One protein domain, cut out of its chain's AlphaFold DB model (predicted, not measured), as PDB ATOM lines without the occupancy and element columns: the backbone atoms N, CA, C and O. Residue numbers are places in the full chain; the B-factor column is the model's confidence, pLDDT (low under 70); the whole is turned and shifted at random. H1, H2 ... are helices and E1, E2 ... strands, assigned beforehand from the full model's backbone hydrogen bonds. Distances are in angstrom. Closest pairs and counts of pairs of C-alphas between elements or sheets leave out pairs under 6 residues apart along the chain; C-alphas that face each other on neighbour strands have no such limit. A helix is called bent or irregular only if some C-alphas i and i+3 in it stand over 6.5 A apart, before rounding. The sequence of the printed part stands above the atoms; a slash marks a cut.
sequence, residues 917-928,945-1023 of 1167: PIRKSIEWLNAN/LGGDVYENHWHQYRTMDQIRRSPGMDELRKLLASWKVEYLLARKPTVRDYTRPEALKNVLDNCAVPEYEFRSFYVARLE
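Overview. This is residues 917 to 928 and 945 to 1023 of the 1167 residues of a protein of Solibacter usitatus (strain Ellin6076) (UniProt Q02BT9). A small twisted sheet of three strands is sandwiched between two helices, H1 over one face and H4 over the other; H3 packs on H4, and E1 with H2 lies to one side, away from the sheet. The 91 printed residues hold four named helices and four named strands, in the order H1 E1 H2 H3 E2 H4 E3 E4. The sheet runs E2, E4, E3, all antiparallel, and the class is mixed, helices and strands. The whole is compact and rounded, with a radius of gyration of the C-alphas of 12.6 A and spans of 32 by 31 by 26 A.

Along the chain. H1, residues 918 to 928, is 15.5 A long and begins with C-alpha 918 at (-26.671, -57.106, 49.466). After the cut come E1, residues 949 to 951, and H2, residues 954 to 964, which is irregular: C-alphas 955 and 958 are 8.9 A apart. H3, residues 969 to 978, is 14.3 A long. E2 is residues 983 to 987, with C-alpha 983 at (-15.821, -48.677, 51.759). H4, residues 998 to 1007, runs directly into E3, residues 1008 to 1014, 16.8 A long. E4, residues 1017 to 1022, is 15.9 A long and ends with C-alpha 1022 at (-10.318, -48.569, 50.257).

Arrangement. The sheet is strongly twisted, only just, with C-alphas up to 4.0 A off its best plane. Between E2 and E4, N 984 and O 1020 are within hydrogen-bond range at 2.8 A. E3 and E4 form a hairpin, with N 1011 and O 1019 at 2.8 A. E2, H4 and E3 make a split strand-helix-strand unit, two strands running the same way with E4 between them, and its crossover is right-handed. H1 and H4 on opposite faces give three layers, helices on both sides of a sheet. H1 lies over E4 and E3 at a height of 8.9 A, slantwise to the strands; its closest C-alphas to E4 are those of Ile 918 and Phe 1017, 6.0 A. H4 lies over E2 and E4 at a height of 9.9 A, across the strands. H3 touches H4, about perpendicular at 77 degrees, closest at the C-alphas of Met 969 and Ala 999, 4.9 A. H3 only grazes the sheet, with residues 973 to 977. H2 is not on the sheet; it is close to H3 but not clearly touching, with C-alphas 963 and 972 at 6.6 A. E1 pairs with no named strand; its closest C-alphas to H2 are those of Glu 951 and Thr 959, 6.6 A. In H1, H3 and H4 every O i to N i+4 pair is within hydrogen-bond range; in H2, 5 of 7 are.

Size, cuts and confidence. The C-alphas farthest apart are those of Ala 927 and Pro 967, 34.2 A. Residues 929 to 944 are cut out, with C-alphas 928 and 945 at 12.2 A across the cut. Of the links printed whole none is long; E2 to H4, 10 residues, is short and the others are tight. The mean pLDDT of the printed part is 89.9, and residues 991 to 993, in the link from E2 to H4, are under 70.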
ATOM      1  N   PRO A 917     -29.265 -60.416  48.742       93.31
ATOM      2  CA  PRO A 917     -28.005 -60.724  49.434       93.31
ATOM      3  C   PRO A 917     -27.199 -59.489  49.857       93.31
ATOM      4  O   PRO A 917     -26.519 -59.526  50.880       93.31
ATOM      5  N   ILE A 918     -27.315 -58.379  49.119       94.12
ATOM      6  CA  ILE A 918     -26.671 -57.106  49.466       94.12
ATOM      7  C   ILE A 918     -27.052 -56.620  50.871       94.12
ATOM      8  O   ILE A 918     -26.218 -56.051  51.570       94.12
ATOM      9  N   ARG A 919     -28.278 -56.902  51.339       94.69
ATOM     10  CA  ARG A 919     -28.741 -56.491  52.671       94.69
ATOM     11  C   ARG A 919     -27.894 -57.108  53.781       94.69
ATOM     12  O   ARG A 919     -27.621 -56.429  54.758       94.69
ATOM     13  N   LYS A 920     -27.409 -58.343  53.605       94.94
ATOM     14  CA  LYS A 920     -26.502 -58.998  54.567       94.94
ATOM     15  C   LYS A 920     -25.131 -58.326  54.610       94.94
ATOM     16  O   LYS A 920     -24.546 -58.190  55.677       94.94
ATOM     17  N   SER A 921     -24.652 -57.846  53.461       95.25
ATOM     18  CA  SER A 921     -23.419 -57.050  53.388       95.25
ATOM     19  C   SER A 921     -23.589 -55.680  54.055       95.25
ATOM     20  O   SER A 921     -22.708 -55.250  54.792       95.25
ATOM     21  N   ILE A 922     -24.744 -55.029  53.869       95.06
ATOM     22  CA  ILE A 922     -25.094 -53.758  54.527       95.06
ATOM     23  C   ILE A 922     -25.224 -53.930  56.046       95.06
ATOM     24  O   ILE A 922     -24.715 -53.110  56.803       95.06
ATOM     25  N   GLU A 923     -25.886 -54.994  56.506       94.25
ATOM     26  CA  GLU A 923     -26.013 -55.312  57.933       94.25
ATOM     27  C   GLU A 923     -24.642 -55.512  58.587       94.25
ATOM     28  O   GLU A 923     -24.381 -54.917  59.632       94.25
ATOM     29  N   TRP A 924     -23.753 -56.286  57.953       95.81
ATOM     30  CA  TRP A 924     -22.379 -56.457  58.428       95.81
ATOM     31  C   TRP A 924     -21.626 -55.124  58.468       95.81
ATOM     32  O   TRP A 924     -21.017 -54.796  59.485       95.81
ATOM     33  N   LEU A 925     -21.710 -54.331  57.399       95.31
ATOM     34  CA  LEU A 925     -21.039 -53.038  57.302       95.31
ATOM     35  C   LEU A 925     -21.498 -52.082  58.410       95.31
ATOM     36  O   LEU A 925     -20.664 -51.527  59.110       95.31
ATOM     37  N   ASN A 926     -22.803 -51.926  58.624       94.12
ATOM     38  CA  ASN A 926     -23.318 -51.047  59.677       94.12
ATOM     39  C   ASN A 926     -22.946 -51.523  61.089       94.12
ATOM     40  O   ASN A 926     -22.819 -50.697  61.990       94.12
ATOM     41  N   ALA A 927     -22.826 -52.838  61.299       95.44
ATOM     42  CA  ALA A 927     -22.466 -53.404  62.596       95.44
ATOM     43  C   ALA A 927     -20.980 -53.205  62.934       95.44
ATOM     44  O   ALA A 927     -20.654 -52.995  64.100       95.44
ATOM     45  N   ASN A 928     -20.095 -53.273  61.935       96.75
ATOM     46  CA  ASN A 928     -18.645 -53.175  62.136       96.75
ATOM     47  C   ASN A 928     -18.114 -51.748  61.932       96.75
ATOM     48  O   ASN A 928     -17.217 -51.326  62.654       96.75
ATOM     49  N   LEU A 945     -28.447 -48.655  54.822       90.81
ATOM     50  CA  LEU A 945     -27.145 -48.000  55.014       90.81
ATOM     51  C   LEU A 945     -27.256 -46.800  55.967       90.81
ATOM     52  O   LEU A 945     -28.121 -45.941  55.787       90.81
ATOM     53  N   GLY A 946     -26.391 -46.768  56.985       84.62
ATOM     54  CA  GLY A 946     -26.407 -45.733  58.023       84.62
ATOM     55  C   GLY A 946     -25.568 -44.488  57.715       84.62
ATOM     56  O   GLY A 946     -25.880 -43.423  58.236       84.62
ATOM     57  N   GLY A 947     -24.521 -44.615  56.892       85.25
ATOM     58  CA  GLY A 947     -23.605 -43.524  56.532       85.25
ATOM     59  C   GLY A 947     -23.982 -42.769  55.255       85.25
ATOM     60  O   GLY A 947     -25.060 -42.958  54.687       85.25
ATOM     61  N   ASP A 948     -23.073 -41.910  54.788       89.44
ATOM     62  CA  ASP A 948     -23.183 -41.259  53.480       89.44
ATOM     63  C   ASP A 948     -23.048 -42.295  52.351       89.44
ATOM     64  O   ASP A 948     -22.129 -43.115  52.343       89.44
ATOM     65  N   VAL A 949     -23.960 -42.248  51.375       91.44
ATOM     66  CA  VAL A 949     -24.024 -43.244  50.296       91.44
ATOM     67  C   VAL A 949     -23.839 -42.596  48.931       91.44
ATOM     68  O   VAL A 949     -24.580 -41.682  48.548       91.44
ATOM     69  N   TYR A 950     -22.886 -43.132  48.175       94.00
ATOM     70  CA  TYR A 950     -22.676 -42.865  46.760       94.00
ATOM     71  C   TYR A 950     -23.056 -44.103  45.950       94.00
ATOM     72  O   TYR A 950     -22.810 -45.232  46.367       94.00
ATOM     73  N   GLU A 951     -23.655 -43.904  44.782       93.12
ATOM     74  CA  GLU A 951     -24.026 -44.996  43.881       93.12
ATOM     75  C   GLU A 951     -23.448 -44.739  42.494       93.12
ATOM     76  O   GLU A 951     -23.672 -43.685  41.896       93.12
ATOM     77  N   ASN A 952     -22.776 -45.739  41.935       91.94
ATOM     78  CA  ASN A 952     -22.486 -45.792  40.511       91.94
ATOM     79  C   ASN A 952     -23.716 -46.305  39.743       91.94
ATOM     80  O   ASN A 952     -23.729 -47.383  39.149       91.94
ATOM     81  N   HIS A 953     -24.800 -45.540  39.826       89.56
ATOM     82  CA  HIS A 953     -26.095 -45.902  39.272       89.56
ATOM     83  C   HIS A 953     -26.877 -44.650  38.872       89.56
ATOM     84  O   HIS A 953     -26.667 -43.560  39.405       89.56
ATOM     85  N   TRP A 954     -27.833 -44.796  37.954       83.94
ATOM     86  CA  TRP A 954     -28.572 -43.658  37.400       83.94
ATOM     87  C   TRP A 954     -29.419 -42.906  38.436       83.94
ATOM     88  O   TRP A 954     -29.696 -41.730  38.230       83.94
ATOM     89  N   HIS A 955     -29.778 -43.535  39.563       87.75
ATOM     90  CA  HIS A 955     -30.428 -42.869  40.704       87.75
ATOM     91  C   HIS A 955     -29.585 -41.734  41.295       87.75
ATOM     92  O   HIS A 955     -30.149 -40.767  41.817       87.75
ATOM     93  N   GLN A 956     -28.261 -41.826  41.158       89.56
ATOM     94  CA  GLN A 956     -27.321 -40.753  41.436       89.56
ATOM     95  C   GLN A 956     -26.574 -40.344  40.165       89.56
ATOM     96  O   GLN A 956     -25.358 -40.481  40.051       89.56
ATOM     97  N   TYR A 957     -27.326 -39.829  39.188       83.38
ATOM     98  CA  TYR A 957     -26.825 -39.505  37.848       83.38
ATOM     99  C   TYR A 957     -25.510 -38.710  37.847       83.38
ATOM    100  O   TYR A 957     -24.608 -39.026  37.080       83.38
ATOM    101  N   ARG A 958     -25.373 -37.713  38.731       84.44
ATOM    102  CA  ARG A 958     -24.151 -36.905  38.844       84.44
ATOM    103  C   ARG A 958     -22.958 -37.716  39.356       84.44
ATOM    104  O   ARG A 958     -21.878 -37.593  38.794       84.44
ATOM    105  N   THR A 959     -23.158 -38.547  40.379       90.06
ATOM    106  CA  THR A 959     -22.132 -39.460  40.908       90.06
ATOM    107  C   THR A 959     -21.652 -40.402  39.804       90.06
ATOM    108  O   THR A 959     -20.458 -40.481  39.530       90.06
ATOM    109  N   MET A 960     -22.592 -41.049  39.108       88.31
ATOM    110  CA  MET A 960     -22.308 -41.950  37.992       88.31
ATOM    111  C   MET A 960     -21.561 -41.240  36.847       88.31
ATOM    112  O   MET A 960     -20.585 -41.774  36.329       88.31
ATOM    113  N   ASP A 961     -21.981 -40.033  36.457       83.38
ATOM    114  CA  ASP A 961     -21.322 -39.238  35.409       83.38
ATOM    115  C   ASP A 961     -19.898 -38.811  35.813       83.38
ATOM    116  O   ASP A 961     -18.977 -38.922  35.009       83.38
ATOM    117  N   GLN A 962     -19.674 -38.411  37.072       88.69
ATOM    118  CA  GLN A 962     -18.334 -38.082  37.580       88.69
ATOM    119  C   GLN A 962     -17.399 -39.299  37.584       88.69
ATOM    120  O   GLN A 962     -16.237 -39.170  37.196       88.69
ATOM    121  N   ILE A 963     -17.904 -40.479  37.962       90.31
ATOM    122  CA  ILE A 963     -17.151 -41.739  37.878       90.31
ATOM    123  C   ILE A 963     -16.793 -42.043  36.417       90.31
ATOM    124  O   ILE A 963     -15.634 -42.310  36.117       90.31
ATOM    125  N   ARG A 964     -17.763 -41.955  35.496       83.56
ATOM    126  CA  ARG A 964     -17.555 -42.220  34.058       83.56
ATOM    127  C   ARG A 964     -16.551 -41.271  33.403       83.56
ATOM    128  O   ARG A 964     -15.832 -41.684  32.503       83.56
ATOM    129  N   ARG A 965     -16.497 -40.009  33.841       82.56
ATOM    130  CA  ARG A 965     -15.598 -38.979  33.290       82.56
ATOM    131  C   ARG A 965     -14.207 -38.945  33.917       82.56
ATOM    132  O   ARG A 965     -13.430 -38.082  33.527       82.56
ATOM    133  N   SER A 966     -13.903 -39.815  34.877       85.69
ATOM    134  CA  SER A 966     -12.584 -39.877  35.516       85.69
ATOM    135  C   SER A 966     -11.704 -40.907  34.792       85.69
ATOM    136  O   SER A 966     -11.846 -42.103  35.066       85.69
ATOM    137  N   PRO A 967     -10.838 -40.507  33.836       71.88
ATOM    138  CA  PRO A 967      -9.972 -41.442  33.136       71.88
ATOM    139  C   PRO A 967      -8.925 -42.041  34.081       71.88
ATOM    140  O   PRO A 967      -8.068 -41.362  34.640       71.88
ATOM    141  N   GLY A 968      -8.965 -43.365  34.212       79.38
ATOM    142  CA  GLY A 968      -7.943 -44.124  34.926       79.38
ATOM    143  C   GLY A 968      -8.083 -44.139  36.452       79.38
ATOM    144  O   GLY A 968      -8.922 -43.478  37.063       79.38
ATOM    145  N   MET A 969      -7.250 -44.974  37.073       87.00
ATOM    146  CA  MET A 969      -7.345 -45.330  38.491       87.00
ATOM    147  C   MET A 969      -7.047 -44.146  39.428       87.00
ATOM    148  O   MET A 969      -7.789 -43.928  40.383       87.00
ATOM    149  N   ASP A 970      -6.000 -43.361  39.152       86.62
ATOM    150  CA  ASP A 970      -5.524 -42.301  40.057       86.62
ATOM    151  C   ASP A 970      -6.507 -41.133  40.188       86.62
ATOM    152  O   ASP A 970      -6.731 -40.609  41.284       86.62
ATOM    153  N   GLU A 971      -7.110 -40.713  39.076       88.44
ATOM    154  CA  GLU A 971      -8.098 -39.633  39.064       88.44
ATOM    155  C   GLU A 971      -9.374 -40.049  39.787       88.44
ATOM    156  O   GLU A 971      -9.873 -39.314  40.644       88.44
ATOM    157  N   LEU A 972      -9.846 -41.269  39.520       91.81
ATOM    158  CA  LEU A 972     -10.992 -41.821  40.219       91.81
ATOM    159  C   LEU A 972     -10.716 -41.947  41.722       91.81
ATOM    160  O   LEU A 972     -11.577 -41.618  42.534       91.81
ATOM    161  N   ARG A 973      -9.502 -42.325  42.132       91.75
ATOM    162  CA  ARG A 973      -9.145 -42.394  43.554       91.75
ATOM    163  C   ARG A 973      -9.172 -41.027  44.238       91.75
ATOM    164  O   ARG A 973      -9.632 -40.924  45.375       91.75
ATOM    165  N   LYS A 974      -8.711 -39.969  43.560       92.06
ATOM    166  CA  LYS A 974      -8.828 -38.584  44.055       92.06
ATOM    167  C   LYS A 974     -10.292 -38.175  44.208       92.06
ATOM    168  O   LYS A 974     -10.640 -37.532  45.199       92.06
ATOM    169  N   LEU A 975     -11.153 -38.585  43.273       94.69
ATOM    170  CA  LEU A 975     -12.593 -38.354  43.359       94.69
ATOM    171  C   LEU A 975     -13.203 -39.058  44.581       94.69
ATOM    172  O   LEU A 975     -13.859 -38.397  45.386       94.69
ATOM    173  N   LEU A 976     -12.927 -40.353  44.779       95.00
ATOM    174  CA  LEU A 976     -13.412 -41.113  45.941       95.00
ATOM    175  C   LEU A 976     -12.933 -40.514  47.270       95.00
ATOM    176  O   LEU A 976     -13.723 -40.369  48.203       95.00
ATOM    177  N   ALA A 977     -11.669 -40.085  47.337       93.25
ATOM    178  CA  ALA A 977     -11.124 -39.399  48.506       93.25
ATOM    179  C   ALA A 977     -11.827 -38.055  48.774       93.25
ATOM    180  O   ALA A 977     -12.095 -37.721  49.927       93.25
ATOM    181  N   SER A 978     -12.192 -37.301  47.728       95.00
ATOM    182  CA  SER A 978     -12.944 -36.043  47.872       95.00
ATOM    183  C   SER A 978     -14.346 -36.247  48.459       95.00
ATOM    184  O   SER A 978     -14.861 -35.385  49.168       95.00
ATOM    185  N   TRP A 979     -14.938 -37.414  48.203       94.31
ATOM    186  CA  TRP A 979     -16.212 -37.852  48.767       94.31
ATOM    187  C   TRP A 979     -16.069 -38.529  50.127       94.31
ATOM    188  O   TRP A 979     -17.086 -38.840  50.740       94.31
ATOM    189  N   LYS A 980     -14.828 -38.725  50.594       95.69
ATOM    190  CA  LYS A 980     -14.477 -39.463  51.813       95.69
ATOM    191  C   LYS A 980     -14.981 -40.906  51.804       95.69
ATOM    192  O   LYS A 980     -15.342 -41.422  52.849       95.69
ATOM    193  N   VAL A 981     -15.026 -41.551  50.637       96.19
ATOM    194  CA  VAL A 981     -15.423 -42.961  50.535       96.19
ATOM    195  C   VAL A 981     -14.383 -43.831  51.237       96.19
ATOM    196  O   VAL A 981     -13.209 -43.808  50.878       96.19
ATOM    197  N   GLU A 982     -14.836 -44.608  52.216       95.69
ATOM    198  CA  GLU A 982     -14.010 -45.533  53.001       95.69
ATOM    199  C   GLU A 982     -14.208 -46.978  52.533       95.69
ATOM    200  O   GLU A 982     -13.257 -47.758  52.474       95.69
ATOM    201  N   TYR A 983     -15.442 -47.323  52.152       97.25
ATOM    202  CA  TYR A 983     -15.821 -48.677  51.759       97.25
ATOM    203  C   TYR A 983     -16.470 -48.723  50.378       97.25
ATOM    204  O   TYR A 983     -17.235 -47.842  49.976       97.25
ATOM    205  N   LEU A 984     -16.192 -49.804  49.660       96.44
ATOM    206  CA  LEU A 984     -16.785 -50.146  48.379       96.44
ATOM    207  C   LEU A 984     -17.671 -51.378  48.566       96.44
ATOM    208  O   LEU A 984     -17.208 -52.418  49.034       96.44
ATOM    209  N   LEU A 985     -18.942 -51.266  48.192       96.00
ATOM    210  CA  LEU A 985     -19.872 -52.390  48.160       96.00
ATOM    211  C   LEU A 985     -20.046 -52.829  46.706       96.00
ATOM    212  O   LEU A 985     -20.601 -52.089  45.892       96.00
ATOM    213  N   ALA A 986     -19.553 -54.023  46.381       94.12
ATOM    214  CA  ALA A 986     -19.432 -54.505  45.009       94.12
ATOM    215  C   ALA A 986     -20.014 -55.915  44.840       94.12
ATOM    216  O   ALA A 986     -20.165 -56.669  45.806       94.12
ATOM    217  N   ARG A 987     -20.331 -56.298  43.594       91.44
ATOM    218  CA  ARG A 987     -20.611 -57.708  43.253       91.44
ATOM    219  C   ARG A 987     -19.345 -58.394  42.783       91.44
ATOM    220  O   ARG A 987     -18.496 -57.780  42.140       91.44
ATOM    221  N   LYS A 988     -19.283 -59.696  43.034       89.31
ATOM    222  CA  LYS A 988     -18.267 -60.574  42.462       89.31
ATOM    223  C   LYS A 988     -18.380 -60.544  40.931       89.31
ATOM    224  O   LYS A 988     -19.486 -60.753  40.424       89.31
ATOM    225  N   PRO A 989     -17.284 -60.272  40.204       83.44
ATOM    226  CA  PRO A 989     -17.325 -60.161  38.755       83.44
ATOM    227  C   PRO A 989     -17.679 -61.507  38.114       83.44
ATOM    228  O   PRO A 989     -17.243 -62.570  38.555       83.44
ATOM    229  N   THR A 990     -18.461 -61.452  37.045       76.00
ATOM    230  CA  THR A 990     -18.772 -62.571  36.152       76.00
ATOM    231  C   THR A 990     -18.361 -62.206  34.727       76.00
ATOM    232  O   THR A 990     -18.111 -61.043  34.422       76.00
ATOM    233  N   VAL A 991     -18.333 -63.185  33.816       62.81
ATOM    234  CA  VAL A 991     -17.985 -62.951  32.399       62.81
ATOM    235  C   VAL A 991     -18.903 -61.913  31.733       62.81
ATOM    236  O   VAL A 991     -18.478 -61.211  30.822       62.81
ATOM    237  N   ARG A 992     -20.163 -61.809  32.178       58.41
ATOM    238  CA  ARG A 992     -21.172 -60.904  31.599       58.41
ATOM    239  C   ARG A 992     -21.393 -59.622  32.399       58.41
ATOM    240  O   ARG A 992     -21.923 -58.667  31.844       58.41
ATOM    241  N   ASP A 993     -21.024 -59.609  33.674       67.88
ATOM    242  CA  ASP A 993     -21.346 -58.528  34.607       67.88
ATOM    243  C   ASP A 993     -20.153 -58.262  35.528       67.88
ATOM    244  O   ASP A 993     -19.765 -59.122  36.322       67.88
ATOM    245  N   TYR A 994     -19.546 -57.091  35.382       74.94
ATOM    246  CA  TYR A 994     -18.412 -56.618  36.170       74.94
ATOM    247  C   TYR A 994     -18.579 -55.121  36.429       74.94
ATOM    248  O   TYR A 994     -19.296 -54.432  35.704       74.94
ATOM    249  N   THR A 995     -17.900 -54.608  37.453       85.44
ATOM    250  CA  THR A 995     -17.975 -53.189  37.801       85.44
ATOM    251  C   THR A 995     -17.404 -52.314  36.693       85.44
ATOM    252  O   THR A 995     -16.281 -52.524  36.252       85.44
ATOM    253  N   ARG A 996     -18.166 -51.302  36.282       83.44
ATOM    254  CA  ARG A 996     -17.786 -50.342  35.239       83.44
ATOM    255  C   ARG A 996     -17.759 -48.922  35.793       83.44
ATOM    256  O   ARG A 996     -18.518 -48.649  36.715       83.44
ATOM    257  N   PRO A 997     -16.981 -47.990  35.231       83.75
ATOM    258  CA  PRO A 997     -16.030 -48.181  34.137       83.75
ATOM    259  C   PRO A 997     -14.794 -48.986  34.571       83.75
ATOM    260  O   PRO A 997     -14.597 -49.234  35.762       83.75
ATOM    261  N   GLU A 998     -13.937 -49.354  33.622       81.94
ATOM    262  CA  GLU A 998     -12.686 -50.089  33.834       81.94
ATOM    263  C   GLU A 998     -11.805 -49.418  34.900       81.94
ATOM    264  O   GLU A 998     -11.191 -50.095  35.720       81.94
ATOM    265  N   ALA A 999     -11.810 -48.084  34.977       86.69
ATOM    266  CA  ALA A 999     -11.137 -47.343  36.044       86.69
ATOM    267  C   ALA A 999     -11.635 -47.729  37.451       86.69
ATOM    268  O   ALA A 999     -10.823 -47.914  38.358       86.69
ATOM    269  N   LEU A1000     -12.950 -47.899  37.640       91.31
ATOM    270  CA  LEU A1000     -13.540 -48.301  38.922       91.31
ATOM    271  C   LEU A1000     -13.246 -49.766  39.242       91.31
ATOM    272  O   LEU A1000     -12.960 -50.092  40.394       91.31
ATOM    273  N   LYS A1001     -13.242 -50.631  38.224       88.88
ATOM    274  CA  LYS A1001     -12.751 -52.006  38.358       88.88
ATOM    275  C   LYS A1001     -11.292 -52.029  38.819       88.88
ATOM    276  O   LYS A1001     -10.965 -52.712  39.778       88.88
ATOM    277  N   ASN A1002     -10.433 -51.230  38.194       88.88
ATOM    278  CA  ASN A1002      -9.018 -51.144  38.540       88.88
ATOM    279  C   ASN A1002      -8.800 -50.644  39.975       88.88
ATOM    280  O   ASN A1002      -7.921 -51.164  40.658       88.88
ATOM    281  N   VAL A1003      -9.612 -49.693  40.454       92.19
ATOM    282  CA  VAL A1003      -9.606 -49.273  41.867       92.19
ATOM    283  C   VAL A1003     -10.002 -50.432  42.787       92.19
ATOM    284  O   VAL A1003      -9.320 -50.660  43.781       92.19
ATOM    285  N   LEU A1004     -11.059 -51.183  42.467       92.44
ATOM    286  CA  LEU A1004     -11.457 -52.354  43.258       92.44
ATOM    287  C   LEU A1004     -10.354 -53.420  43.312       92.44
ATOM    288  O   LEU A1004     -10.045 -53.918  44.389       92.44
ATOM    289  N   ASP A1005      -9.746 -53.736  42.169       89.69
ATOM    290  CA  ASP A1005      -8.778 -54.830  42.047       89.69
ATOM    291  C   ASP A1005      -7.410 -54.481  42.670       89.69
ATOM    292  O   ASP A1005      -6.707 -55.362  43.177       89.69
ATOM    293  N   ASN A1006      -7.012 -53.200  42.638       91.94
ATOM    294  CA  ASN A1006      -5.651 -52.775  42.990       91.94
ATOM    295  C   ASN A1006      -5.561 -51.853  44.212       91.94
ATOM    296  O   ASN A1006      -4.485 -51.764  44.800       91.94
ATOM    297  N   CYS A1007      -6.642 -51.176  44.603       94.12
ATOM    298  CA  CYS A1007      -6.655 -50.205  45.704       94.12
ATOM    299  C   CYS A1007      -7.589 -50.591  46.857       94.12
ATOM    300  O   CYS A1007      -7.726 -49.809  47.795       94.12
ATOM    301  N   ALA A1008      -8.278 -51.732  46.793       94.19
ATOM    302  CA  ALA A1008      -9.225 -52.138  47.822       94.19
ATOM    303  C   ALA A1008      -8.950 -53.560  48.325       94.19
ATOM    304  O   ALA A1008      -8.466 -54.420  47.587       94.19
ATOM    305  N   VAL A1009      -9.266 -53.804  49.596       95.12
ATOM    306  CA  VAL A1009      -9.112 -55.110  50.246       95.12
ATOM    307  C   VAL A1009     -10.488 -55.606  50.695       95.12
ATOM    308  O   VAL A1009     -11.127 -54.933  51.507       95.12
ATOM    309  N   PRO A1010     -10.975 -56.757  50.190       95.56
ATOM    310  CA  PRO A1010     -12.213 -57.366  50.671       95.56
ATOM    311  C   PRO A1010     -12.124 -57.709  52.165       95.56
ATOM    312  O   PRO A1010     -11.217 -58.424  52.582       95.56
ATOM    313  N   GLU A1011     -13.075 -57.225  52.965       96.75
ATOM    314  CA  GLU A1011     -13.179 -57.529  54.404       96.75
ATOM    315  C   GLU A1011     -14.331 -58.494  54.714       96.75
ATOM    316  O   GLU A1011     -14.278 -59.245  55.688       96.75
ATOM    317  N   TYR A1012     -15.375 -58.496  53.882       97.25
ATOM    318  CA  TYR A1012     -16.533 -59.366  54.051       97.25
ATOM    319  C   TYR A1012     -17.106 -59.783  52.707       97.25
ATOM    320  O   TYR A1012     -17.253 -58.963  51.805       97.25
ATOM    321  N   GLU A1013     -17.502 -61.046  52.593       95.62
ATOM    322  CA  GLU A1013     -18.164 -61.568  51.406       95.62
ATOM    323  C   GLU A1013     -19.435 -62.318  51.782       95.62
ATOM    324  O   GLU A1013     -19.454 -63.143  52.696       95.62
ATOM    325  N   PHE A1014     -20.494 -62.096  51.012       95.44
ATOM    326  CA  PHE A1014     -21.721 -62.860  51.134       95.44
ATOM    327  C   PHE A1014     -22.343 -63.119  49.765       95.44
ATOM    328  O   PHE A1014     -22.837 -62.214  49.087       95.44
ATOM    329  N   ARG A1015     -22.356 -64.397  49.366       93.31
ATOM    330  CA  ARG A1015     -22.850 -64.858  48.059       93.31
ATOM    331  C   ARG A1015     -22.229 -64.049  46.913       93.31
ATOM    332  O   ARG A1015     -21.033 -64.172  46.669       93.31
ATOM    333  N   SER A1016     -23.038 -63.255  46.213       90.44
ATOM    334  CA  SER A1016     -22.640 -62.466  45.050       90.44
ATOM    335  C   SER A1016     -22.056 -61.098  45.395       90.44
ATOM    336  O   SER A1016     -21.643 -60.411  44.472       90.44
ATOM    337  N   PHE A1017     -22.052 -60.678  46.664       94.56
ATOM    338  CA  PHE A1017     -21.595 -59.354  47.096       94.56
ATOM    339  C   PHE A1017     -20.390 -59.447  48.029       94.56
ATOM    340  O   PHE A1017     -20.205 -60.452  48.719       94.56
ATOM    341  N   TYR A1018     -19.590 -58.389  48.053       95.44
ATOM    342  CA  TYR A1018     -18.525 -58.198  49.025       95.44
ATOM    343  C   TYR A1018     -18.375 -56.722  49.397       95.44
ATOM    344  O   TYR A1018     -18.728 -55.826  48.627       95.44
ATOM    345  N   VAL A1019     -17.865 -56.494  50.604       97.00
ATOM    346  CA  VAL A1019     -17.478 -55.188  51.130       97.00
ATOM    347  C   VAL A1019     -15.960 -55.127  51.114       97.00
ATOM    348  O   VAL A1019     -15.306 -56.004  51.680       97.00
ATOM    349  N   ALA A1020     -15.402 -54.103  50.481       96.69
ATOM    350  CA  ALA A1020     -13.969 -53.865  50.445       96.69
ATOM    351  C   ALA A1020     -13.623 -52.511  51.061       96.69
ATOM    352  O   ALA A1020     -14.293 -51.516  50.787       96.69
ATOM    353  N   ARG A1021     -12.572 -52.470  51.880       96.75
ATOM    354  CA  ARG A1021     -12.007 -51.224  52.405       96.75
ATOM    355  C   ARG A1021     -11.081 -50.615  51.363       96.75
ATOM    356  O   ARG A1021     -10.263 -51.325  50.779       96.75
ATOM    357  N   LEU A1022     -11.215 -49.315  51.129       95.06
ATOM    358  CA  LEU A1022     -10.318 -48.569  50.257       95.06
ATOM    359  C   LEU A1022      -9.001 -48.292  51.001       95.06
ATOM    360  O   LEU A1022      -9.007 -47.722  52.092       95.06
ATOM    361  N   GLU A1023      -7.873 -48.700  50.424       92.62
ATOM    362  CA  GLU A1023      -6.545 -48.505  51.008       92.62
ATOM    363  C   GLU A1023      -5.934 -47.154  50.616       92.62
ATOM    364  O   GLU A1023      -6.247 -46.554  49.582       92.62
TER     365      GLU A1023